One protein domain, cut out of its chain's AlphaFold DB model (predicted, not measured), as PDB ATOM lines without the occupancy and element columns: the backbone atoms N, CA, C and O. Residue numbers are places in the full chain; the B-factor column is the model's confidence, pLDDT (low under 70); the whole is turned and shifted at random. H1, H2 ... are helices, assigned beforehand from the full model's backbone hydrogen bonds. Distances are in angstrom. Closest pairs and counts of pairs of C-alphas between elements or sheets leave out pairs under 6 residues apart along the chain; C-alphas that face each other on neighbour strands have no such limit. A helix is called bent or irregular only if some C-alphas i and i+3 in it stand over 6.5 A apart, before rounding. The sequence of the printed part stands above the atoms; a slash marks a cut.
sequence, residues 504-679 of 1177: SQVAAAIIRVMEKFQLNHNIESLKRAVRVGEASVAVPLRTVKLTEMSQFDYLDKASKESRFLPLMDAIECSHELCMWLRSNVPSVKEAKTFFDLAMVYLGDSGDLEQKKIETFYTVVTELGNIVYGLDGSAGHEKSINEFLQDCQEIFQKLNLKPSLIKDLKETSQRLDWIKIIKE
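This is residues 504 to 679 of the 1177 residues of an uncharacterized protein of Macrostomum lignano (UniProt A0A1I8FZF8). An elongated body of helices has H1, H4 and H10 side by side in a row through its middle, with the hairpin H1 and H2 and helix H3 toward one end and the hairpin H6 and H7, with H11, toward the other. The longest helix, H9, is at one side of the row, beside H4, and touches no helix; residues 537 to 543 and 603 to 608 stick out. The printed part has 176 residues with eleven named helices, H1 to H11 in order, and no named strand: all helix. It is only just loose, close to compact, with a radius of gyration of the C-alphas of 19.0 A, and spans 65 by 35 by 26 A.

H9, residues 640 to 656, is 25.2 A long, from C-alpha 640 at (111.922, -54.992, -52.553) to C-alpha 656 at (122.862, -52.810, -29.924). H1 is residues 504 to 516, beginning at C-alpha 504 (111.464, -69.628, -49.631), and H2 is 524 to 537, 20.4 A long. H3, residues 549 to 559, is irregular: C-alphas 551 and 554 are 7.8 A apart. H4 is 564 to 573, H5 575 to 584, H6 588 to 601, H7 607 to 622 with 22.1 A, H8 624 to 627 and H10 660 to 669. H11, residues 671 to 679, ends at C-alpha 679 (92.521, -40.385, -23.812).

H9 is near H4, and close but not clearly touching H8, with the closest C-alphas, of Asn 625 and Asp 646, 7.2 A apart. H4 touches H1 at a shallow tilt of 22 degrees, the same way; the closest C-alphas are those of Val 513 and Glu 572, 5.3 A. H4 touches H10 at 18 degrees, also shallow and the same way, closest at Ala 570 and Lys 665, 5.5 A. H1 and H2 form a hairpin, closest at C-alphas 504 and 530, 4.1 A. H1 touches H3 with residues 506 to 507 alone, closest at C-alphas 506 and 559, 6.1 A. H10 touches H7 at a steep tilt of 66 degrees, closest at C-alphas 616 and 667, 5.7 A. H6 and H7 form a hairpin, closest at C-alphas 599 and 610, 6.0 A. H11 touches H6, about perpendicular at 78 degrees, closest at C-alphas 598 and 677, 6.6 A. H5 only just touches H8, with 3 pairs of C-alphas within 8 A, closest at C-alphas 578 and 627, 5.2 A. Every O i to N i+4 pair is within hydrogen-bond range in H1, H2, H4, H5, H6, H10 and H11; H7 has 11 of 12, H9 12 of 13, and H3 1 of 7 beside 4 of 8 O i to N i+3 pairs, while H8 is too short for an i+4 pair.

The two C-alphas farthest apart, of Thr 543 and Asp 604, are 65.5 A apart. The printed part has no cut; the links H2 to H3 and H8 to H9 are long. Mean pLDDT of the printed part is 78.6, with residues 520 to 522, 547 to 551, 600 to 607 and 629 to 638 under 70.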
ATOM      1  N   SER A 504     112.921 -69.484 -49.574       86.19
ATOM      2  CA  SER A 504     111.464 -69.628 -49.631       86.19
ATOM      3  C   SER A 504     110.786 -69.100 -48.365       86.19
ATOM      4  O   SER A 504     109.868 -68.288 -48.464       86.19
ATOM      5  N   GLN A 505     111.281 -69.456 -47.174       85.81
ATOM      6  CA  GLN A 505     110.729 -68.965 -45.905       85.81
ATOM      7  C   GLN A 505     110.806 -67.436 -45.790       85.81
ATOM      8  O   GLN A 505     109.821 -66.789 -45.427       85.81
ATOM      9  N   VAL A 506     111.958 -66.850 -46.136       87.19
ATOM     10  CA  VAL A 506     112.158 -65.393 -46.160       87.19
ATOM     11  C   VAL A 506     111.230 -64.734 -47.174       87.19
ATOM     12  O   VAL A 506     110.543 -63.772 -46.832       87.19
ATOM     13  N   ALA A 507     111.156 -65.267 -48.395       87.12
ATOM     14  CA  ALA A 507     110.272 -64.745 -49.428       87.12
ATOM     15  C   ALA A 507     108.801 -64.791 -48.985       87.12
ATOM     16  O   ALA A 507     108.105 -63.789 -49.106       87.12
ATOM     17  N   ALA A 508     108.343 -65.900 -48.401       87.44
ATOM     18  CA  ALA A 508     106.984 -66.034 -47.882       87.44
ATOM     19  C   ALA A 508     106.683 -65.034 -46.751       87.44
ATOM     20  O   ALA A 508     105.589 -64.477 -46.704       87.44
ATOM     21  N   ALA A 509     107.641 -64.776 -45.856       86.44
ATOM     22  CA  ALA A 509     107.479 -63.796 -44.782       86.44
ATOM     23  C   ALA A 509     107.382 -62.355 -45.308       86.44
ATOM     24  O   ALA A 509     106.519 -61.600 -44.863       86.44
ATOM     25  N   ILE A 510     108.211 -61.994 -46.295       86.06
ATOM     26  CA  ILE A 510     108.147 -60.682 -46.957       86.06
ATOM     27  C   ILE A 510     106.788 -60.503 -47.644       86.06
ATOM     28  O   ILE A 510     106.165 -59.456 -47.492       86.06
ATOM     29  N   ILE A 511     106.300 -61.534 -48.345       86.38
ATOM     30  CA  ILE A 511     104.989 -61.510 -49.009       86.38
ATOM     31  C   ILE A 511     103.877 -61.193 -48.010       86.38
ATOM     32  O   ILE A 511     103.088 -60.289 -48.269       86.38
ATOM     33  N   ARG A 512     103.838 -61.877 -46.858       86.56
ATOM     34  CA  ARG A 512     102.801 -61.644 -45.841       86.56
ATOM     35  C   ARG A 512     102.794 -60.205 -45.335       86.56
ATOM     36  O   ARG A 512     101.732 -59.592 -45.270       86.56
ATOM     37  N   VAL A 513     103.967 -59.645 -45.029       84.69
ATOM     38  CA  VAL A 513     104.084 -58.247 -44.588       84.69
ATOM     39  C   VAL A 513     103.639 -57.294 -45.698       84.69
ATOM     40  O   VAL A 513     102.806 -56.424 -45.457       84.69
ATOM     41  N   MET A 514     104.128 -57.472 -46.927       81.69
ATOM     42  CA  MET A 514     103.771 -56.599 -48.051       81.69
ATOM     43  C   MET A 514     102.266 -56.642 -48.356       81.69
ATOM     44  O   MET A 514     101.652 -55.589 -48.500       81.69
ATOM     45  N   GLU A 515     101.645 -57.825 -48.364       83.56
ATOM     46  CA  GLU A 515     100.200 -57.978 -48.571       83.56
ATOM     47  C   GLU A 515      99.389 -57.346 -47.422       83.56
ATOM     48  O   GLU A 515      98.399 -56.654 -47.671       83.56
ATOM     49  N   LYS A 516      99.830 -57.501 -46.163       82.75
ATOM     50  CA  LYS A 516      99.163 -56.923 -44.979       82.75
ATOM     51  C   LYS A 516      99.176 -55.393 -44.977       82.75
ATOM     52  O   LYS A 516      98.197 -54.776 -44.565       82.75
ATOM     53  N   PHE A 517     100.261 -54.789 -45.457       78.69
ATOM     54  CA  PHE A 517     100.403 -53.340 -45.623       78.69
ATOM     55  C   PHE A 517      99.940 -52.838 -47.008       78.69
ATOM     56  O   PHE A 517     100.122 -51.668 -47.318       78.69
ATOM     57  N   GLN A 518      99.299 -53.693 -47.819       75.75
ATOM     58  CA  GLN A 518      98.739 -53.373 -49.145       75.75
ATOM     59  C   GLN A 518      99.769 -52.931 -50.211       75.75
ATOM     60  O   GLN A 518      99.425 -52.257 -51.181       75.75
ATOM     61  N   LEU A 519     101.025 -53.368 -50.091       70.94
ATOM     62  CA  LEU A 519     102.138 -53.083 -51.007       70.94
ATOM     63  C   LEU A 519     102.304 -54.211 -52.047       70.94
ATOM     64  O   LEU A 519     103.296 -54.934 -52.050       70.94
ATOM     65  N   ASN A 520     101.324 -54.407 -52.933       65.00
ATOM     66  CA  ASN A 520     101.238 -55.616 -53.777       65.00
ATOM     67  C   ASN A 520     102.099 -55.617 -55.062       65.00
ATOM     68  O   ASN A 520     102.002 -56.541 -55.876       65.00
ATOM     69  N   HIS A 521     102.936 -54.605 -55.281       63.69
ATOM     70  CA  HIS A 521     103.711 -54.458 -56.516       63.69
ATOM     71  C   HIS A 521     105.041 -55.251 -56.450       63.69
ATOM     72  O   HIS A 521     105.705 -55.287 -55.421       63.69
ATOM     73  N   ASN A 522     105.446 -55.906 -57.552       64.94
ATOM     74  CA  ASN A 522     106.706 -56.673 -57.716       64.94
ATOM     75  C   ASN A 522     106.885 -58.000 -56.936       64.94
ATOM     76  O   ASN A 522     107.993 -58.528 -56.873       64.94
ATOM     77  N   ILE A 523     105.819 -58.622 -56.420       76.88
ATOM     78  CA  ILE A 523     105.912 -59.858 -55.609       76.88
ATOM     79  C   ILE A 523     106.186 -61.152 -56.435       76.88
ATOM     80  O   ILE A 523     106.492 -62.215 -55.887       76.88
ATOM     81  N   GLU A 524     106.110 -61.118 -57.770       79.44
ATOM     82  CA  GLU A 524     106.221 -62.328 -58.610       79.44
ATOM     83  C   GLU A 524     107.564 -63.072 -58.497       79.44
ATOM     84  O   GLU A 524     107.593 -64.307 -58.553       79.44
ATOM     85  N   SER A 525     108.671 -62.346 -58.310       80.44
ATOM     86  CA  SER A 525     110.003 -62.931 -58.098       80.44
ATOM     87  C   SER A 525     110.080 -63.701 -56.772       80.44
ATOM     88  O   SER A 525     110.623 -64.807 -56.741       80.44
ATOM     89  N   LEU A 526     109.455 -63.181 -55.710       81.56
ATOM     90  CA  LEU A 526     109.331 -63.838 -54.405       81.56
ATOM     91  C   LEU A 526     108.418 -65.073 -54.490       81.56
ATOM     92  O   LEU A 526     108.789 -66.144 -54.016       81.56
ATOM     93  N   LYS A 527     107.277 -64.986 -55.194       83.69
ATOM     94  CA  LYS A 527     106.385 -66.144 -55.447       83.69
ATOM     95  C   LYS A 527     107.060 -67.247 -56.269       83.69
ATOM     96  O   LYS A 527     106.678 -68.414 -56.188       83.69
ATOM     97  N   ARG A 528     108.053 -66.909 -57.098       81.69
ATOM     98  CA  ARG A 528     108.896 -67.898 -57.788       81.69
ATOM     99  C   ARG A 528     109.885 -68.562 -56.823       81.69
ATOM    100  O   ARG A 528     109.993 -69.781 -56.866       81.69
ATOM    101  N   ALA A 529     110.533 -67.791 -55.946       82.31
ATOM    102  CA  ALA A 529     111.446 -68.316 -54.925       82.31
ATOM    103  C   ALA A 529     110.748 -69.301 -53.970       82.31
ATOM    104  O   ALA A 529     111.290 -70.369 -53.694       82.31
ATOM    105  N   VAL A 530     109.512 -68.991 -53.551       83.94
ATOM    106  CA  VAL A 530     108.701 -69.876 -52.694       83.94
ATOM    107  C   VAL A 530     108.445 -71.230 -53.362       83.94
ATOM    108  O   VAL A 530     108.794 -72.267 -52.805       83.94
ATOM    109  N   ARG A 531     107.940 -71.225 -54.606       82.69
ATOM    110  CA  ARG A 531     107.645 -72.456 -55.366       82.69
ATOM    111  C   ARG A 531     108.873 -73.347 -55.570       82.69
ATOM    112  O   ARG A 531     108.766 -74.566 -55.492       82.69
ATOM    113  N   VAL A 532     110.030 -72.746 -55.853       80.31
ATOM    114  CA  VAL A 532     111.291 -73.480 -56.062       80.31
ATOM    115  C   VAL A 532     111.794 -74.097 -54.753       80.31
ATOM    116  O   VAL A 532     112.231 -75.249 -54.753       80.31
ATOM    117  N   GLY A 533     111.701 -73.375 -53.633       79.19
ATOM    118  CA  GLY A 533     112.086 -73.907 -52.325       79.19
ATOM    119  C   GLY A 533     111.161 -75.021 -51.839       79.19
ATOM    120  O   GLY A 533     111.656 -76.070 -51.444       79.19
ATOM    121  N   GLU A 534     109.840 -74.859 -51.949       80.44
ATOM    122  CA  GLU A 534     108.867 -75.904 -51.579       80.44
ATOM    123  C   GLU A 534     109.087 -77.201 -52.374       80.44
ATOM    124  O   GLU A 534     109.111 -78.290 -51.801       80.44
ATOM    125  N   ALA A 535     109.343 -77.088 -53.682       77.94
ATOM    126  CA  ALA A 535     109.658 -78.236 -54.529       77.94
ATOM    127  C   ALA A 535     110.992 -78.916 -54.166       77.94
ATOM    128  O   ALA A 535     111.138 -80.112 -54.391       77.94
ATOM    129  N   SER A 536     111.955 -78.173 -53.609       75.69
ATOM    130  CA  SER A 536     113.267 -78.703 -53.205       75.69
ATOM    131  C   SER A 536     113.233 -79.415 -51.846       75.69
ATOM    132  O   SER A 536     114.071 -80.273 -51.597       75.69
ATOM    133  N   VAL A 537     112.273 -79.074 -50.979       76.50
ATOM    134  CA  VAL A 537     112.074 -79.707 -49.661       76.50
ATOM    135  C   VAL A 537     111.245 -80.992 -49.772       76.50
ATOM    136  O   VAL A 537     111.488 -81.947 -49.039       76.50
ATOM    137  N   ALA A 538     110.283 -81.031 -50.699       72.75
ATOM    138  CA  ALA A 538     109.314 -82.121 -50.832       72.75
ATOM    139  C   ALA A 538     109.833 -83.374 -51.567       72.75
ATOM    140  O   ALA A 538     109.089 -84.344 -51.707       72.75
ATOM    141  N   VAL A 539     111.074 -83.362 -52.067       81.81
ATOM    142  CA  VAL A 539     111.662 -84.463 -52.848       81.81
ATOM    143  C   VAL A 539     112.907 -85.040 -52.160       81.81
ATOM    144  O   VAL A 539     113.592 -84.310 -51.441       81.81
ATOM    145  N   PRO A 540     113.249 -86.323 -52.391       83.25
ATOM    146  CA  PRO A 540     114.489 -86.902 -51.883       83.25
ATOM    147  C   PRO A 540     115.723 -86.135 -52.368       83.25
ATOM    148  O   PRO A 540     115.792 -85.756 -53.542       83.25
ATOM    149  N   LEU A 541     116.729 -85.961 -51.504       82.31
ATOM    150  CA  LEU A 541     117.933 -85.166 -51.782       82.31
ATOM    151  C   LEU A 541     118.656 -85.635 -53.057       82.31
ATOM    152  O   LEU A 541     119.049 -84.804 -53.873       82.31
ATOM    153  N   ARG A 542     118.709 -86.952 -53.315       79.75
ATOM    154  CA  ARG A 542     119.249 -87.559 -54.556       79.75
ATOM    155  C   ARG A 542     118.536 -87.139 -55.847       79.75
ATOM    156  O   ARG A 542     119.075 -87.335 -56.936       79.75
ATOM    157  N   THR A 543     117.343 -86.558 -55.768       80.00
ATOM    158  CA  THR A 543     116.542 -86.136 -56.933       80.00
ATOM    159  C   THR A 543     116.484 -84.619 -57.117       80.00
ATOM    160  O   THR A 543     116.010 -84.142 -58.152       80.00
ATOM    161  N   VAL A 544     117.012 -83.854 -56.153       79.62
ATOM    162  CA  VAL A 544     117.067 -82.389 -56.201       79.62
ATOM    163  C   VAL A 544     117.904 -81.945 -57.402       79.62
ATOM    164  O   VAL A 544     119.066 -82.329 -57.547       79.62
ATOM    165  N   LYS A 545     117.302 -81.130 -58.275       75.62
ATOM    166  CA  LYS A 545     117.972 -80.539 -59.438       75.62
ATOM    167  C   LYS A 545     118.651 -79.234 -59.035       75.62
ATOM    168  O   LYS A 545     117.980 -78.309 -58.588       75.62
ATOM    169  N   LEU A 546     119.956 -79.141 -59.272       75.00
ATOM    170  CA  LEU A 546     120.748 -77.928 -59.052       75.00
ATOM    171  C   LEU A 546     120.458 -76.900 -60.167       75.00
ATOM    172  O   LEU A 546     121.159 -76.844 -61.174       75.00
ATOM    173  N   THR A 547     119.374 -76.130 -60.047       68.94
ATOM    174  CA  THR A 547     119.072 -75.000 -60.954       68.94
ATOM    175  C   THR A 547     119.926 -73.766 -60.630       68.94
ATOM    176  O   THR A 547     120.423 -73.638 -59.516       68.94
ATOM    177  N   GLU A 548     120.084 -72.830 -61.578       61.44
ATOM    178  CA  GLU A 548     120.934 -71.635 -61.412       61.44
ATOM    179  C   GLU A 548     120.588 -70.799 -60.161       61.44
ATOM    180  O   GLU A 548     119.509 -70.216 -60.045       61.44
ATOM    181  N   MET A 549     121.555 -70.714 -59.242       61.34
ATOM    182  CA  MET A 549     121.469 -70.037 -57.936       61.34
ATOM    183  C   MET A 549     121.332 -68.512 -58.030       61.34
ATOM    184  O   MET A 549     120.720 -67.886 -57.164       61.34
ATOM    185  N   SER A 550     121.882 -67.923 -59.093       64.94
ATOM    186  CA  SER A 550     122.089 -66.476 -59.241       64.94
ATOM    187  C   SER A 550     120.798 -65.656 -59.224       64.94
ATOM    188  O   SER A 550     120.809 -64.471 -58.896       64.94
ATOM    189  N   GLN A 551     119.662 -66.279 -59.536       69.56
ATOM    190  CA  GLN A 551     118.372 -65.597 -59.637       69.56
ATOM    191  C   GLN A 551     117.770 -65.217 -58.272       69.56
ATOM    192  O   GLN A 551     116.886 -64.361 -58.223       69.56
ATOM    193  N   PHE A 552     118.241 -65.813 -57.168       78.25
ATOM    194  CA  PHE A 552     117.723 -65.571 -55.811       78.25
ATOM    195  C   PHE A 552     118.772 -65.016 -54.837       78.25
ATOM    196  O   PHE A 552     118.491 -64.879 -53.648       78.25
ATOM    197  N   ASP A 553     119.964 -64.653 -55.320       78.00
ATOM    198  CA  ASP A 553     121.064 -64.184 -54.463       78.00
ATOM    199  C   ASP A 553     120.752 -62.876 -53.716       78.00
ATOM    200  O   ASP A 553     121.336 -62.604 -52.669       78.00
ATOM    201  N   TYR A 554     119.776 -62.088 -54.180       80.25
ATOM    202  CA  TYR A 554     119.318 -60.894 -53.462       80.25
ATOM    203  C   TYR A 554     118.668 -61.214 -52.098       80.25
ATOM    204  O   TYR A 554     118.636 -60.346 -51.226       80.25
ATOM    205  N   LEU A 555     118.203 -62.453 -51.881       83.06
ATOM    206  CA  LEU A 555     117.663 -62.927 -50.598       83.06
ATOM    207  C   LEU A 555     118.736 -63.509 -49.668       83.06
ATOM    208  O   LEU A 555     118.475 -63.653 -48.478       83.06
ATOM    209  N   ASP A 556     119.946 -63.781 -50.169       79.75
ATOM    210  CA  ASP A 556     120.992 -64.534 -49.456       79.75
ATOM    211  C   ASP A 556     121.414 -63.864 -48.135       79.75
ATOM    212  O   ASP A 556     121.632 -64.522 -47.118       79.75
ATOM    213  N   LYS A 557     121.470 -62.525 -48.118       79.38
ATOM    214  CA  LYS A 557     121.762 -61.759 -46.895       79.38
ATOM    215  C   LYS A 557     120.645 -61.877 -45.856       79.38
ATOM    216  O   LYS A 557     120.932 -61.959 -44.668       79.38
ATOM    217  N   ALA A 558     119.389 -61.882 -46.297       80.69
ATOM    218  CA  ALA A 558     118.230 -61.993 -45.416       80.69
ATOM    219  C   ALA A 558     118.032 -63.431 -44.910       80.69
ATOM    220  O   ALA A 558     117.685 -63.625 -43.751       80.69
ATOM    221  N   SER A 559     118.315 -64.441 -45.738       80.88
ATOM    222  CA  SER A 559     118.210 -65.863 -45.379       80.88
ATOM    223  C   SER A 559     119.266 -66.340 -44.384       80.88
ATOM    224  O   SER A 559     119.063 -67.360 -43.725       80.88
ATOM    225  N   LYS A 560     120.399 -65.636 -44.293       78.69
ATOM    226  CA  LYS A 560     121.475 -65.907 -43.325       78.69
ATOM    227  C   LYS A 560     121.257 -65.211 -41.977       78.69
ATOM    228  O   LYS A 560     121.867 -65.586 -40.983       78.69
ATOM    229  N   GLU A 561     120.393 -64.198 -41.919       81.69
ATOM    230  CA  GLU A 561     120.104 -63.468 -40.685       81.69
ATOM    231  C   GLU A 561     118.982 -64.169 -39.903       81.69
ATOM    232  O   GLU A 561     117.801 -64.082 -40.245       81.69
ATOM    233  N   SER A 562     119.345 -64.852 -38.814       79.94
ATOM    234  CA  SER A 562     118.415 -65.651 -37.997       79.94
ATOM    235  C   SER A 562     117.258 -64.836 -37.408       79.94
ATOM    236  O   SER A 562     116.173 -65.368 -37.165       79.94
ATOM    237  N   ARG A 563     117.454 -63.526 -37.211       83.25
ATOM    238  CA  ARG A 563     116.443 -62.612 -36.652       83.25
ATOM    239  C   ARG A 563     115.452 -62.086 -37.691       83.25
ATOM    240  O   ARG A 563     114.490 -61.422 -37.308       83.25
ATOM    241  N   PHE A 564     115.638 -62.390 -38.976       86.06
ATOM    242  CA  PHE A 564     114.807 -61.853 -40.052       86.06
ATOM    243  C   PHE A 564     113.361 -62.344 -40.009       86.06
ATOM    244  O   PHE A 564     112.436 -61.533 -40.033       86.06
ATOM    245  N   LEU A 565     113.144 -63.656 -39.891       84.75
ATOM    246  CA  LEU A 565     111.794 -64.220 -39.804       84.75
ATOM    247  C   LEU A 565     111.041 -63.740 -38.543       84.75
ATOM    248  O   LEU A 565     109.906 -63.280 -38.691       84.75
ATOM    249  N   PRO A 566     111.646 -63.747 -37.332       85.69
ATOM    250  CA  PRO A 566     111.022 -63.155 -36.146       85.69
ATOM    251  C   PRO A 566     110.666 -61.671 -36.297       85.69
ATOM    252  O   PRO A 566     109.631 -61.245 -35.782       85.69
ATOM    253  N   LEU A 567     111.507 -60.889 -36.985       85.69
ATOM    254  CA  LEU A 567     111.247 -59.476 -37.260       85.69
ATOM    255  C   LEU A 567     110.040 -59.306 -38.192       85.69
ATOM    256  O   LEU A 567     109.155 -58.520 -37.874       85.69
ATOM    257  N   MET A 568     109.965 -60.062 -39.290       86.62
ATOM    258  CA  MET A 568     108.829 -60.001 -40.221       86.62
ATOM    259  C   MET A 568     107.505 -60.343 -39.542       86.62
ATOM    260  O   MET A 568     106.527 -59.618 -39.700       86.62
ATOM    261  N   ASP A 569     107.496 -61.390 -38.718       86.69
ATOM    262  CA  ASP A 569     106.325 -61.768 -37.923       86.69
ATOM    263  C   ASP A 569     105.933 -60.671 -36.909       86.69
ATOM    264  O   ASP A 569     104.757 -60.362 -36.723       86.69
ATOM    265  N   ALA A 570     106.913 -60.012 -36.277       85.62
ATOM    266  CA  ALA A 570     106.648 -58.873 -35.395       85.62
ATOM    267  C   ALA A 570     106.058 -57.668 -36.139       85.62
ATOM    268  O   ALA A 570     105.126 -57.044 -35.630       85.62
ATOM    269  N   ILE A 571     106.564 -57.365 -37.338       85.50
ATOM    270  CA  ILE A 571     106.048 -56.288 -38.190       85.50
ATOM    271  C   ILE A 571     104.603 -56.594 -38.591       85.50
ATOM    272  O   ILE A 571     103.733 -55.740 -38.414       85.50
ATOM    273  N   GLU A 572     104.327 -57.817 -39.045       85.12
ATOM    274  CA  GLU A 572     102.983 -58.282 -39.402       85.12
ATOM    275  C   GLU A 572     101.996 -58.133 -38.228       85.12
ATOM    276  O   GLU A 572     100.932 -57.527 -38.376       85.12
ATOM    277  N   CYS A 573     102.381 -58.595 -37.033       86.12
ATOM    278  CA  CYS A 573     101.581 -58.484 -35.807       86.12
ATOM    279  C   CYS A 573     101.416 -57.037 -35.304       86.12
ATOM    280  O   CYS A 573     100.537 -56.760 -34.486       86.12
ATOM    281  N   SER A 574     102.274 -56.114 -35.744       86.38
ATOM    282  CA  SER A 574     102.262 -54.701 -35.344       86.38
ATOM    283  C   SER A 574     101.442 -53.795 -36.262       86.38
ATOM    284  O   SER A 574     101.391 -52.590 -36.033       86.38
ATOM    285  N   HIS A 575     100.758 -54.355 -37.266       87.12
ATOM    286  CA  HIS A 575      99.997 -53.583 -38.250       87.12
ATOM    287  C   HIS A 575      99.027 -52.568 -37.616       87.12
ATOM    288  O   HIS A 575      99.088 -51.383 -37.940       87.12
ATOM    289  N   GLU A 576      98.177 -52.988 -36.672       86.06
ATOM    290  CA  GLU A 576      97.215 -52.085 -36.016       86.06
ATOM    291  C   GLU A 576      97.898 -50.976 -35.206       86.06
ATOM    292  O   GLU A 576      97.454 -49.826 -35.234       86.06
ATOM    293  N   LEU A 577      99.007 -51.296 -34.529       87.25
ATOM    294  CA  LEU A 577      99.825 -50.326 -33.802       87.25
ATOM    295  C   LEU A 577     100.419 -49.291 -34.764       87.25
ATOM    296  O   LEU A 577     100.327 -48.096 -34.493       87.25
ATOM    297  N   CYS A 578     100.994 -49.726 -35.889       85.06
ATOM    298  CA  CYS A 578     101.553 -48.828 -36.898       85.06
ATOM    299  C   CYS A 578     100.483 -47.900 -37.482       85.06
ATOM    300  O   CYS A 578     100.706 -46.692 -37.557       85.06
ATOM    301  N   MET A 579      99.312 -48.436 -37.839       84.69
ATOM    302  CA  MET A 579      98.202 -47.632 -38.359       84.69
ATOM    303  C   MET A 579      97.700 -46.625 -37.320       84.69
ATOM    304  O   MET A 579      97.514 -45.450 -37.636       84.69
ATOM    305  N   TRP A 580      97.547 -47.046 -36.059       88.00
ATOM    306  CA  TRP A 580      97.139 -46.149 -34.982       88.00
ATOM    307  C   TRP A 580      98.164 -45.036 -34.743       88.00
ATOM    308  O   TRP A 580      97.770 -43.872 -34.675       88.00
ATOM    309  N   LEU A 581      99.460 -45.371 -34.671       86.00
ATOM    310  CA  LEU A 581     100.556 -44.413 -34.493       86.00
ATOM    311  C   LEU A 581     100.568 -43.363 -35.602       86.00
ATOM    312  O   LEU A 581     100.625 -42.178 -35.301       86.00
ATOM    313  N   ARG A 582     100.412 -43.760 -36.869       82.56
ATOM    314  CA  ARG A 582     100.364 -42.817 -38.001       82.56
ATOM    315  C   ARG A 582      99.251 -41.776 -37.866       82.56
ATOM    316  O   ARG A 582      99.450 -40.627 -38.241       82.56
ATOM    317  N   SER A 583      98.093 -42.155 -37.322       82.44
ATOM    318  CA  SER A 583      96.960 -41.237 -37.141       82.44
ATOM    319  C   SER A 583      97.012 -40.429 -35.841       82.44
ATOM    320  O   SER A 583      96.446 -39.342 -35.776       82.44
ATOM    321  N   ASN A 584      97.640 -40.959 -34.790       81.06
ATOM    322  CA  ASN A 584      97.553 -40.418 -33.432       81.06
ATOM    323  C   ASN A 584      98.851 -39.798 -32.915       81.06
ATOM    324  O   ASN A 584      98.791 -38.959 -32.018       81.06
ATOM    325  N   VAL A 585      99.993 -40.245 -33.418       84.31
ATOM    326  CA  VAL A 585     101.340 -39.822 -33.029       84.31
ATOM    327  C   VAL A 585     102.206 -39.820 -34.305       84.31
ATOM    328  O   VAL A 585     103.065 -40.678 -34.472       84.31
ATOM    329  N   PRO A 586     101.950 -38.912 -35.265       76.81
ATOM    330  CA  PRO A 586     102.509 -38.966 -36.621       76.81
ATOM    331  C   PRO A 586     104.034 -38.787 -36.712       76.81
ATOM    332  O   PRO A 586     104.605 -39.002 -37.780       76.81
ATOM    333  N   SER A 587     104.714 -38.379 -35.636       80.44
ATOM    334  CA  SER A 587     106.162 -38.163 -35.641       80.44
ATOM    335  C   SER A 587     106.848 -38.654 -34.363       80.44
ATOM    336  O   SER A 587     106.266 -38.662 -33.279       80.44
ATOM    337  N   VAL A 588     108.141 -38.989 -34.464       79.31
ATOM    338  CA  VAL A 588     108.981 -39.357 -33.301       79.31
ATOM    339  C   VAL A 588     109.043 -38.219 -32.267       79.31
ATOM    340  O   VAL A 588     109.106 -38.473 -31.066       79.31
ATOM    341  N   LYS A 589     108.959 -36.956 -32.712       79.31
ATOM    342  CA  LYS A 589     108.907 -35.791 -31.814       79.31
ATOM    343  C   LYS A 589     107.631 -35.790 -30.969       79.31
ATOM    344  O   LYS A 589     107.706 -35.595 -29.762       79.31
ATOM    345  N   GLU A 590     106.484 -36.065 -31.580       79.06
ATOM    346  CA  GLU A 590     105.207 -36.169 -30.863       79.06
ATOM    347  C   GLU A 590     105.136 -37.421 -29.983       79.06
ATOM    348  O   GLU A 590     104.540 -37.382 -28.908       79.06
ATOM    349  N   ALA A 591     105.815 -38.505 -30.372       82.56
ATOM    350  CA  ALA A 591     105.958 -39.690 -29.528       82.56
ATOM    351  C   ALA A 591     106.712 -39.386 -28.229       82.56
ATOM    352  O   ALA A 591     106.363 -39.937 -27.186       82.56
ATOM    353  N   LYS A 592     107.696 -38.477 -28.267       80.56
ATOM    354  CA  LYS A 592     108.399 -38.015 -27.064       80.56
ATOM    355  C   LYS A 592     107.476 -37.210 -26.153       80.56
ATOM    356  O   LYS A 592     107.420 -37.484 -24.961       80.56
ATOM    357  N   THR A 593     106.687 -36.294 -26.715       80.81
ATOM    358  CA  THR A 593     105.681 -35.547 -25.945       80.81
ATOM    359  C   THR A 593     104.652 -36.481 -25.302       80.81
ATOM    360  O   THR A 593     104.334 -36.329 -24.126       80.81
ATOM    361  N   PHE A 594     104.171 -37.487 -26.039       83.12
ATOM    362  CA  PHE A 594     103.260 -38.498 -25.503       83.12
ATOM    363  C   PHE A 594     103.903 -39.332 -24.386       83.12
ATOM    364  O   PHE A 594     103.265 -39.575 -23.365       83.12
ATOM    365  N   PHE A 595     105.161 -39.742 -24.562       84.81
ATOM    366  CA  PHE A 595     105.926 -40.478 -23.558       84.81
ATOM    367  C   PHE A 595     106.072 -39.687 -22.253       84.81
ATOM    368  O   PHE A 595     105.760 -40.217 -21.188       84.81
ATOM    369  N   ASP A 596     106.485 -38.420 -22.335       78.31
ATOM    370  CA  ASP A 596     106.696 -37.578 -21.153       78.31
ATOM    371  C   ASP A 596     105.382 -37.388 -20.370       78.31
ATOM    372  O   ASP A 596     105.365 -37.497 -19.146       78.31
ATOM    373  N   LEU A 597     104.253 -37.205 -21.064       72.62
ATOM    374  CA  LEU A 597     102.928 -37.092 -20.440       72.62
ATOM    375  C   LEU A 597     102.415 -38.423 -19.862       72.62
ATOM    376  O   LEU A 597     101.793 -38.445 -18.800       72.62
ATOM    377  N   ALA A 598     102.670 -39.544 -20.541       76.94
ATOM    378  CA  ALA A 598     102.276 -40.871 -20.076       76.94
ATOM    379  C   ALA A 598     103.073 -41.314 -18.836       76.94
ATOM    380  O   ALA A 598     102.502 -41.941 -17.945       76.94
ATOM    381  N   MET A 599     104.353 -40.941 -18.737       76.38
ATOM    382  CA  MET A 599     105.171 -41.203 -17.548       76.38
ATOM    383  C   MET A 599     104.674 -40.455 -16.314       76.38
ATOM    384  O   MET A 599     104.660 -41.011 -15.221       76.38
ATOM    385  N   VAL A 600     104.175 -39.231 -16.494       68.44
ATOM    386  CA  VAL A 600     103.505 -38.481 -15.420       68.44
ATOM    387  C   VAL A 600     102.202 -39.157 -14.999       68.44
ATOM    388  O   VAL A 600     101.919 -39.265 -13.808       68.44
ATOM    389  N   TYR A 601     101.410 -39.628 -15.967       68.88
ATOM    390  CA  TYR A 601     100.139 -40.307 -15.705       68.88
ATOM    391  C   TYR A 601     100.321 -41.619 -14.929       68.88
ATOM    392  O   TYR A 601      99.571 -41.889 -13.994       68.88
ATOM    393  N   LEU A 602     101.339 -42.408 -15.283       68.81
ATOM    394  CA  LEU A 602     101.640 -43.701 -14.663       68.81
ATOM    395  C   LEU A 602     102.570 -43.604 -13.442       68.81
ATOM    396  O   LEU A 602     103.006 -44.635 -12.928       68.81
ATOM    397  N   GLY A 603     102.865 -42.389 -12.962       64.12
ATOM    398  CA  GLY A 603     103.769 -42.135 -11.833       64.12
ATOM    399  C   GLY A 603     103.471 -43.008 -10.608       64.12
ATOM    400  O   GLY A 603     104.375 -43.619 -10.049       64.12
ATOM    401  N   ASP A 604     102.188 -43.173 -10.280       57.28
ATOM    402  CA  ASP A 604     101.737 -43.892  -9.078       57.28
ATOM    403  C   ASP A 604     101.389 -45.371  -9.352       57.28
ATOM    404  O   ASP A 604     100.956 -46.095  -8.458       57.28
ATOM    405  N   SER A 605     101.542 -45.832 -10.600       61.16
ATOM    406  CA  SER A 605     101.064 -47.150 -11.061       61.16
ATOM    407  C   SER A 605     102.135 -48.257 -10.980       61.16
ATOM    408  O   SER A 605     101.880 -49.412 -11.320       61.16
ATOM    409  N   GLY A 606     103.324 -47.908 -10.467       58.88
ATOM    410  CA  GLY A 606     104.461 -48.799 -10.213       58.88
ATOM    411  C   GLY A 606     105.441 -48.945 -11.388       58.88
ATOM    412  O   GLY A 606     105.068 -48.806 -12.555       58.88
ATOM    413  N   ASP A 607     106.698 -49.294 -11.078       63.75
ATOM    414  CA  ASP A 607     107.824 -49.411 -12.030       63.75
ATOM    415  C   ASP A 607     107.507 -50.274 -13.257       63.75
ATOM    416  O   ASP A 607     107.976 -50.023 -14.368       63.75
ATOM    417  N   LEU A 608     106.684 -51.311 -13.072       72.81
ATOM    418  CA  LEU A 608     106.311 -52.220 -14.148       72.81
ATOM    419  C   LEU A 608     105.468 -51.526 -15.223       72.81
ATOM    420  O   LEU A 608     105.560 -51.907 -16.386       72.81
ATOM    421  N   GLU A 609     104.636 -50.544 -14.871       76.12
ATOM    422  CA  GLU A 609     103.790 -49.825 -15.831       76.12
ATOM    423  C   GLU A 609     104.545 -48.707 -16.544       76.12
ATOM    424  O   GLU A 609     104.415 -48.571 -17.763       76.12
ATOM    425  N   GLN A 610     105.419 -47.999 -15.830       79.56
ATOM    426  CA  GLN A 610     106.327 -47.007 -16.417       79.56
ATOM    427  C   GLN A 610     107.257 -47.652 -17.448       79.56
ATOM    428  O   GLN A 610     107.360 -47.193 -18.590       79.56
ATOM    429  N   LYS A 611     107.821 -48.817 -17.106       82.19
ATOM    430  CA  LYS A 611     108.670 -49.584 -18.019       82.19
ATOM    431  C   LYS A 611     107.951 -49.961 -19.318       82.19
ATOM    432  O   LYS A 611     108.577 -49.971 -20.373       82.19
ATOM    433  N   LYS A 612     106.633 -50.217 -19.293       84.88
ATOM    434  CA  LYS A 612     105.851 -50.515 -20.514       84.88
ATOM    435  C   LYS A 612     105.810 -49.320 -21.475       84.88
ATOM    436  O   LYS A 612     105.880 -49.527 -22.685       84.88
ATOM    437  N   ILE A 613     105.713 -48.092 -20.959       86.94
ATOM    438  CA  ILE A 613     105.722 -46.862 -21.769       86.94
ATOM    439  C   ILE A 613     107.133 -46.514 -22.265       86.94
ATOM    440  O   ILE A 613     107.294 -46.084 -23.407       86.94
ATOM    441  N   GLU A 614     108.168 -46.791 -21.472       84.94
ATOM    442  CA  GLU A 614     109.578 -46.770 -21.900       84.94
ATOM    443  C   GLU A 614     109.846 -47.712 -23.072       84.94
ATOM    444  O   GLU A 614     110.452 -47.316 -24.076       84.94
ATOM    445  N   THR A 615     109.354 -48.950 -22.971       87.00
ATOM    446  CA  THR A 615     109.440 -49.937 -24.045       87.00
ATOM    447  C   THR A 615     108.723 -49.434 -25.298       87.00
ATOM    448  O   THR A 615     109.313 -49.459 -26.376       87.00
ATOM    449  N   PHE A 616     107.508 -48.886 -25.164       88.88
ATOM    450  CA  PHE A 616     106.776 -48.276 -26.279       88.88
ATOM    451  C   PHE A 616     107.585 -47.165 -26.970       88.88
ATOM    452  O   PHE A 616     107.762 -47.199 -28.188       88.88
ATOM    453  N   TYR A 617     108.122 -46.200 -26.218       88.12
ATOM    454  CA  TYR A 617     108.865 -45.076 -26.802       88.12
ATOM    455  C   TYR A 617     110.152 -45.531 -27.495       88.12
ATOM    456  O   TYR A 617     110.497 -45.042 -28.576       88.12
ATOM    457  N   THR A 618     110.831 -46.519 -26.911       86.25
ATOM    458  CA  THR A 618     112.019 -47.133 -27.509       86.25
ATOM    459  C   THR A 618     111.677 -47.791 -28.845       86.25
ATOM    460  O   THR A 618     112.358 -47.541 -29.837       86.25
ATOM    461  N   VAL A 619     110.588 -48.564 -28.907       86.38
ATOM    462  CA  VAL A 619     110.115 -49.209 -30.143       86.38
ATOM    463  C   VAL A 619     109.824 -48.176 -31.234       86.38
ATOM    464  O   VAL A 619     110.298 -48.328 -32.359       86.38
ATOM    465  N   VAL A 620     109.104 -47.101 -30.908       85.75
ATOM    466  CA  VAL A 620     108.738 -46.051 -31.878       85.75
ATOM    467  C   VAL A 620     109.958 -45.276 -32.386       85.75
ATOM    468  O   VAL A 620     110.000 -44.891 -33.554       85.75
ATOM    469  N   THR A 621     110.957 -45.058 -31.529       83.62
ATOM    470  CA  THR A 621     112.174 -44.314 -31.884       83.62
ATOM    471  C   THR A 621     113.111 -45.149 -32.756       83.62
ATOM    472  O   THR A 621     113.585 -44.679 -33.788       83.62
ATOM    473  N   GLU A 622     113.366 -46.399 -32.366       82.56
ATOM    474  CA  GLU A 622     114.359 -47.259 -33.022       82.56
ATOM    475  C   GLU A 622     113.822 -47.887 -34.323       82.56
ATOM    476  O   GLU A 622     114.576 -48.052 -35.285       82.56
ATOM    477  N   LEU A 623     112.516 -48.193 -34.385       79.44
ATOM    478  CA  LEU A 623     111.837 -48.770 -35.558       79.44
ATOM    479  C   LEU A 623     111.020 -47.746 -36.362       79.44
ATOM    480  O   LEU A 623     110.189 -48.127 -37.189       79.44
ATOM    481  N   GLY A 624     111.271 -46.447 -36.169       74.69
ATOM    482  CA  GLY A 624     110.537 -45.370 -36.841       74.69
ATOM    483  C   GLY A 624     110.485 -45.501 -38.372       74.69
ATOM    484  O   GLY A 624     109.444 -45.226 -38.967       74.69
ATOM    485  N   ASN A 625     111.553 -46.005 -39.006       74.75
ATOM    486  CA  ASN A 625     111.625 -46.204 -40.464       74.75
ATOM    487  C   ASN A 625     110.598 -47.230 -40.981       74.75
ATOM    488  O   ASN A 625     110.088 -47.078 -42.086       74.75
ATOM    489  N   ILE A 626     110.249 -48.241 -40.178       74.75
ATOM    490  CA  ILE A 626     109.192 -49.212 -40.501       74.75
ATOM    491  C   ILE A 626     107.825 -48.660 -40.099       74.75
ATOM    492  O   ILE A 626     106.879 -48.689 -40.885       74.75
ATOM    493  N   VAL A 627     107.715 -48.130 -38.878       72.75
ATOM    494  CA  VAL A 627     106.438 -47.660 -38.324       72.75
ATOM    495  C   VAL A 627     105.836 -46.555 -39.195       72.75
ATOM    496  O   VAL A 627     104.661 -46.638 -39.560       72.75
ATOM    497  N   TYR A 628     106.641 -45.567 -39.593       74.62
ATOM    498  CA  TYR A 628     106.192 -44.414 -40.379       74.62
ATOM    499  C   TYR A 628     106.540 -44.509 -41.870       74.62
ATOM    500  O   TYR A 628     105.873 -43.880 -42.684       74.62
ATOM    501  N   GLY A 629     107.563 -45.282 -42.247       66.50
ATOM    502  CA  GLY A 629     108.111 -45.278 -43.608       66.50
ATOM    503  C   GLY A 629     107.612 -46.381 -44.544       66.50
ATOM    504  O   GLY A 629     108.125 -46.465 -45.656       66.50
ATOM    505  N   LEU A 630     106.669 -47.241 -44.138       66.25
ATOM    506  CA  LEU A 630     106.088 -48.254 -45.040       66.25
ATOM    507  C   LEU A 630     105.001 -47.698 -45.975       66.25
ATOM    508  O   LEU A 630     104.775 -48.288 -47.027       66.25
ATOM    509  N   ASP A 631     104.381 -46.560 -45.649       58.06
ATOM    510  CA  ASP A 631     103.470 -45.879 -46.575       58.06
ATOM    511  C   ASP A 631     104.250 -44.832 -47.370       58.06
ATOM    512  O   ASP A 631     104.948 -43.987 -46.800       58.06
ATOM    513  N   GLY A 632     104.105 -44.872 -48.696       55.59
ATOM    514  CA  GLY A 632     104.642 -43.885 -49.629       55.59
ATOM    515  C   GLY A 632     103.994 -42.513 -49.442       55.59
ATOM    516  O   GLY A 632     103.256 -42.038 -50.297       55.59
ATOM    517  N   SER A 633     104.310 -41.835 -48.343       47.22
ATOM    518  CA  SER A 633     103.886 -40.463 -48.031       47.22
ATOM    519  C   SER A 633     104.418 -39.417 -49.028       47.22
ATOM    520  O   SER A 633     104.032 -38.253 -48.960       47.22
ATOM    521  N   ALA A 634     105.244 -39.830 -49.999       45.50
ATOM    522  CA  ALA A 634     105.798 -39.000 -51.070       45.50
ATOM    523  C   ALA A 634     105.530 -39.529 -52.499       45.50
ATOM    524  O   ALA A 634     106.230 -39.138 -53.430       45.50
ATOM    525  N   GLY A 635     104.561 -40.434 -52.706       48.88
ATOM    526  CA  GLY A 635     104.225 -40.939 -54.052       48.88
ATOM    527  C   GLY A 635     105.331 -41.760 -54.740       48.88
ATOM    528  O   GLY A 635     105.265 -41.978 -55.946       48.88
ATOM    529  N   HIS A 636     106.343 -42.205 -53.988       51.97
ATOM    530  CA  HIS A 636     107.376 -43.144 -54.428       51.97
ATOM    531  C   HIS A 636     107.131 -44.489 -53.737       51.97
ATOM    532  O   HIS A 636     107.159 -44.576 -52.507       51.97
ATOM    533  N   GLU A 637     106.836 -45.520 -54.522       58.34
ATOM    534  CA  GLU A 637     106.626 -46.885 -54.036       58.34
ATOM    535  C   GLU A 637     107.979 -47.542 -53.744       58.34
ATOM    536  O   GLU A 637     108.865 -47.539 -54.600       58.34
ATOM    537  N   LYS A 638     108.149 -48.105 -52.542       64.88
ATOM    538  CA  LYS A 638     109.405 -48.754 -52.147       64.88
ATOM    539  C   LYS A 638     109.611 -50.068 -52.900       64.88
ATOM    540  O   LYS A 638     108.739 -50.937 -52.908       64.88
ATOM    541  N   SER A 639     110.792 -50.248 -53.487       71.12
ATOM    542  CA  SER A 639     111.192 -51.519 -54.100       71.12
ATOM    543  C   SER A 639     111.524 -52.590 -53.047       71.12
ATOM    544  O   SER A 639     111.858 -52.279 -51.903       71.12
ATOM    545  N   ILE A 640     111.516 -53.874 -53.435       73.69
ATOM    546  CA  ILE A 640     111.922 -54.992 -52.553       73.69
ATOM    547  C   ILE A 640     113.348 -54.785 -52.014       73.69
ATOM    548  O   ILE A 640     113.623 -55.089 -50.857       73.69
ATOM    549  N   ASN A 641     114.250 -54.226 -52.826       75.00
ATOM    550  CA  ASN A 641     115.629 -53.968 -52.415       75.00
ATOM    551  C   ASN A 641     115.726 -52.837 -51.382       75.00
ATOM    552  O   ASN A 641     116.515 -52.948 -50.449       75.00
ATOM    553  N   GLU A 642     114.906 -51.792 -51.509       75.44
ATOM    554  CA  GLU A 642     114.828 -50.706 -50.521       75.44
ATOM    555  C   GLU A 642     114.241 -51.207 -49.197       75.44
ATOM    556  O   GLU A 642     114.782 -50.914 -48.135       75.44
ATOM    557  N   PHE A 643     113.209 -52.055 -49.242       79.62
ATOM    558  CA  PHE A 643     112.665 -52.700 -48.043       79.62
ATOM    559  C   PHE A 643     113.695 -53.605 -47.344       79.62
ATOM    560  O   PHE A 643     113.839 -53.570 -46.120       79.62
ATOM    561  N   LEU A 644     114.461 -54.391 -48.110       80.12
ATOM    562  CA  LEU A 644     115.556 -55.200 -47.568       80.12
ATOM    563  C   LEU A 644     116.685 -54.335 -46.986       80.12
ATOM    564  O   LEU A 644     117.300 -54.736 -45.997       80.12
ATOM    565  N   GLN A 645     116.947 -53.158 -47.557       79.94
ATOM    566  CA  GLN A 645     117.932 -52.204 -47.045       79.94
ATOM    567  C   GLN A 645     117.478 -51.552 -45.729       79.94
ATOM    568  O   GLN A 645     118.270 -51.477 -44.789       79.94
ATOM    569  N   ASP A 646     116.201 -51.184 -45.612       77.00
ATOM    570  CA  ASP A 646     115.618 -50.685 -44.358       77.00
ATOM    571  C   ASP A 646     115.708 -51.743 -43.243       77.00
ATOM    572  O   ASP A 646     116.081 -51.447 -42.104       77.00
ATOM    573  N   CYS A 647     115.441 -53.011 -43.578       79.81
ATOM    574  CA  CYS A 647     115.605 -54.122 -42.642       79.81
ATOM    575  C   CYS A 647     117.071 -54.299 -42.211       79.81
ATOM    576  O   CYS A 647     117.335 -54.576 -41.042       79.81
ATOM    577  N   GLN A 648     118.039 -54.093 -43.114       78.12
ATOM    578  CA  GLN A 648     119.472 -54.137 -42.788       78.12
ATOM    579  C   GLN A 648     119.886 -53.064 -41.778       78.12
ATOM    580  O   GLN A 648     120.637 -53.367 -40.849       78.12
ATOM    581  N   GLU A 649     119.381 -51.836 -41.907       78.75
ATOM    582  CA  GLU A 649     119.634 -50.771 -40.925       78.75
ATOM    583  C   GLU A 649     119.092 -51.156 -39.537       78.75
ATOM    584  O   GLU A 649     119.720 -50.911 -38.506       78.75
ATOM    585  N   ILE A 650     117.950 -51.841 -39.499       80.81
ATOM    586  CA  ILE A 650     117.341 -52.310 -38.252       80.81
ATOM    587  C   ILE A 650     118.138 -53.448 -37.623       80.81
ATOM    588  O   ILE A 650     118.274 -53.466 -36.401       80.81
ATOM    589  N   PHE A 651     118.743 -54.349 -38.401       80.00
ATOM    590  CA  PHE A 651     119.646 -55.360 -37.835       80.00
ATOM    591  C   PHE A 651     120.881 -54.742 -37.169       80.00
ATOM    592  O   PHE A 651     121.321 -55.240 -36.131       80.00
ATOM    593  N   GLN A 652     121.396 -53.619 -37.683       79.00
ATOM    594  CA  GLN A 652     122.464 -52.877 -37.002       79.00
ATOM    595  C   GLN A 652     121.993 -52.344 -35.640       79.00
ATOM    596  O   GLN A 652     122.718 -52.462 -34.651       79.00
ATOM    597  N   LYS A 653     120.752 -51.846 -35.553       79.12
ATOM    598  CA  LYS A 653     120.135 -51.395 -34.290       79.12
ATOM    599  C   LYS A 653     119.829 -52.565 -33.339       79.12
ATOM    600  O   LYS A 653     120.045 -52.451 -32.134       79.12
ATOM    601  N   LEU A 654     119.425 -53.724 -33.864       76.94
ATOM    602  CA  LEU A 654     119.183 -54.957 -33.098       76.94
ATOM    603  C   LEU A 654     120.456 -55.539 -32.469       76.94
ATOM    604  O   LEU A 654     120.376 -56.161 -31.412       76.94
ATOM    605  N   ASN A 655     121.629 -55.329 -33.077       74.81
ATOM    606  CA  ASN A 655     122.908 -55.710 -32.465       74.81
ATOM    607  C   ASN A 655     123.202 -54.904 -31.189       74.81
ATOM    608  O   ASN A 655     123.821 -55.429 -30.270       74.81
ATOM    609  N   LEU A 656     122.738 -53.652 -31.117       74.69
ATOM    610  CA  LEU A 656     122.862 -52.810 -29.924       74.69
ATOM    611  C   LEU A 656     121.787 -53.142 -28.875       74.69
ATOM    612  O   LEU A 656     122.047 -53.026 -27.678       74.69
ATOM    613  N   LYS A 657     120.587 -53.561 -29.308       79.38
ATOM    614  CA  LYS A 657     119.446 -53.900 -28.435       79.38
ATOM    615  C   LYS A 657     118.709 -55.172 -28.906       79.38
ATOM    616  O   LYS A 657     117.776 -55.078 -29.707       79.38
ATOM    617  N   PRO A 658     119.045 -56.358 -28.361       77.62
ATOM    618  CA  PRO A 658     118.456 -57.633 -28.794       77.62
ATOM    619  C   PRO A 658     116.956 -57.817 -28.487       77.62
ATOM    620  O   PRO A 658     116.313 -58.671 -29.095       77.62
ATOM    621  N   SER A 659     116.377 -57.050 -27.551       83.56
ATOM    622  CA  SER A 659     114.976 -57.200 -27.108       83.56
ATOM    623  C   SER A 659     113.940 -56.578 -28.048       83.56
ATOM    624  O   SER A 659     112.757 -56.893 -27.938       83.56
ATOM    625  N   LEU A 660     114.361 -55.748 -29.005       83.75
ATOM    626  CA  LEU A 660     113.477 -54.852 -29.756       83.75
ATOM    627  C   LEU A 660     112.351 -55.575 -30.532       83.75
ATOM    628  O   LEU A 660     111.245 -55.052 -30.639       83.75
ATOM    629  N   ILE A 661     112.594 -56.797 -31.029       83.88
ATOM    630  CA  ILE A 661     111.571 -57.623 -31.710       83.88
ATOM    631  C   ILE A 661     110.462 -58.041 -30.734       83.88
ATOM    632  O   ILE A 661     109.275 -57.978 -31.059       83.88
ATOM    633  N   LYS A 662     110.847 -58.468 -29.527       86.69
ATOM    634  CA  LYS A 662     109.909 -58.829 -28.458       86.69
ATOM    635  C   LYS A 662     109.144 -57.592 -27.991       86.69
ATOM    636  O   LYS A 662     107.923 -57.639 -27.869       86.69
ATOM    637  N   ASP A 663     109.861 -56.488 -27.813       87.62
ATOM    638  CA  ASP A 663     109.317 -55.207 -27.379       87.62
ATOM    639  C   ASP A 663     108.249 -54.687 -28.357       87.62
ATOM    640  O   ASP A 663     107.187 -54.247 -27.919       87.62
ATOM    641  N   LEU A 664     108.463 -54.812 -29.675       87.31
ATOM    642  CA  LEU A 664     107.469 -54.450 -30.695       87.31
ATOM    643  C   LEU A 664     106.184 -55.284 -30.575       87.31
ATOM    644  O   LEU A 664     105.086 -54.721 -30.581       87.31
ATOM    645  N   LYS A 665     106.299 -56.612 -30.431       85.88
ATOM    646  CA  LYS A 665     105.129 -57.500 -30.288       85.88
ATOM    647  C   LYS A 665     104.341 -57.197 -29.017       85.88
ATOM    648  O   LYS A 665     103.120 -57.067 -29.072       85.88
ATOM    649  N   GLU A 666     105.029 -57.047 -27.887       86.12
ATOM    650  CA  GLU A 666     104.387 -56.708 -26.614       86.12
ATOM    651  C   GLU A 666     103.720 -55.333 -26.655       86.12
ATOM    652  O   GLU A 666     102.634 -55.153 -26.106       86.12
ATOM    653  N   THR A 667     104.350 -54.365 -27.321       86.94
ATOM    654  CA  THR A 667     103.787 -53.026 -27.498       86.94
ATOM    655  C   THR A 667     102.523 -53.073 -28.354       86.94
ATOM    656  O   THR A 667     101.528 -52.445 -27.998       86.94
ATOM    657  N   SER A 668     102.522 -53.866 -29.432       87.44
ATOM    658  CA  SER A 668     101.341 -54.057 -30.285       87.44
ATOM    659  C   SER A 668     100.171 -54.678 -29.517       87.44
ATOM    660  O   SER A 668      99.058 -54.163 -29.553       87.44
ATOM    661  N   GLN A 669     100.428 -55.721 -28.723       88.19
ATOM    662  CA  GLN A 669      99.400 -56.375 -27.900       88.19
ATOM    663  C   GLN A 669      98.783 -55.450 -26.840       88.19
ATOM    664  O   GLN A 669      97.668 -55.685 -26.383       88.19
ATOM    665  N   ARG A 670      99.507 -54.405 -26.425       88.69
ATOM    666  CA  ARG A 670      99.070 -53.437 -25.407       88.69
ATOM    667  C   ARG A 670      98.449 -52.176 -26.009       88.69
ATOM    668  O   ARG A 670      98.207 -51.222 -25.273       88.69
ATOM    669  N   LEU A 671      98.172 -52.156 -27.312       88.62
ATOM    670  CA  LEU A 671      97.671 -50.976 -28.013       88.62
ATOM    671  C   LEU A 671      96.423 -50.365 -27.353       88.62
ATOM    672  O   LEU A 671      96.358 -49.148 -27.196       88.62
ATOM    673  N   ASP A 672      95.459 -51.177 -26.917       85.25
ATOM    674  CA  ASP A 672      94.230 -50.658 -26.299       85.25
ATOM    675  C   ASP A 672      94.481 -49.976 -24.950       85.25
ATOM    676  O   ASP A 672      93.875 -48.952 -24.644       85.25
ATOM    677  N   TRP A 673      95.445 -50.470 -24.174       87.31
ATOM    678  CA  TRP A 673      95.884 -49.803 -22.948       87.31
ATOM    679  C   TRP A 673      96.565 -48.458 -23.249       87.31
ATOM    680  O   TRP A 673      96.306 -47.464 -22.571       87.31
ATOM    681  N   ILE A 674      97.366 -48.387 -24.319       85.50
ATOM    682  CA  ILE A 674      98.018 -47.144 -24.765       85.50
ATOM    683  C   ILE A 674      96.978 -46.114 -25.240       85.50
ATOM    684  O   ILE A 674      97.114 -44.927 -24.935       85.50
ATOM    685  N   LYS A 675      95.908 -46.551 -25.925       85.06
ATOM    686  CA  LYS A 675      94.770 -45.690 -26.306       85.06
ATOM    687  C   LYS A 675      94.113 -45.054 -25.081       85.06
ATOM    688  O   LYS A 675      93.945 -43.839 -25.054       85.06
ATOM    689  N   ILE A 676      93.833 -45.853 -24.049       81.06
ATOM    690  CA  ILE A 676      93.225 -45.384 -22.794       81.06
ATOM    691  C   ILE A 676      94.106 -44.326 -22.116       81.06
ATOM    692  O   ILE A 676      93.600 -43.306 -21.651       81.06
ATOM    693  N   ILE A 677      95.429 -44.527 -22.084       77.81
ATOM    694  CA  ILE A 677      96.359 -43.529 -21.532       77.81
ATOM    695  C   ILE A 677      96.291 -42.233 -22.333       77.81
ATOM    696  O   ILE A 677      96.185 -41.162 -21.741       77.81
ATOM    697  N   LYS A 678      96.309 -42.318 -23.669       78.00
ATOM    698  CA  LYS A 678      96.215 -41.142 -24.540       78.00
ATOM    699  C   LYS A 678      94.934 -40.341 -24.301       78.00
ATOM    700  O   LYS A 678      94.975 -39.115 -24.297       78.00
ATOM    701  N   GLU A 679      93.816 -41.018 -24.073       74.69
ATOM    702  CA  GLU A 679      92.521 -40.385 -23.812       74.69
ATOM    703  C   GLU A 679      92.427 -39.775 -22.396       74.69
ATOM    704  O   GLU A 679      91.785 -38.740 -22.211       74.69
TER     705      GLU A 679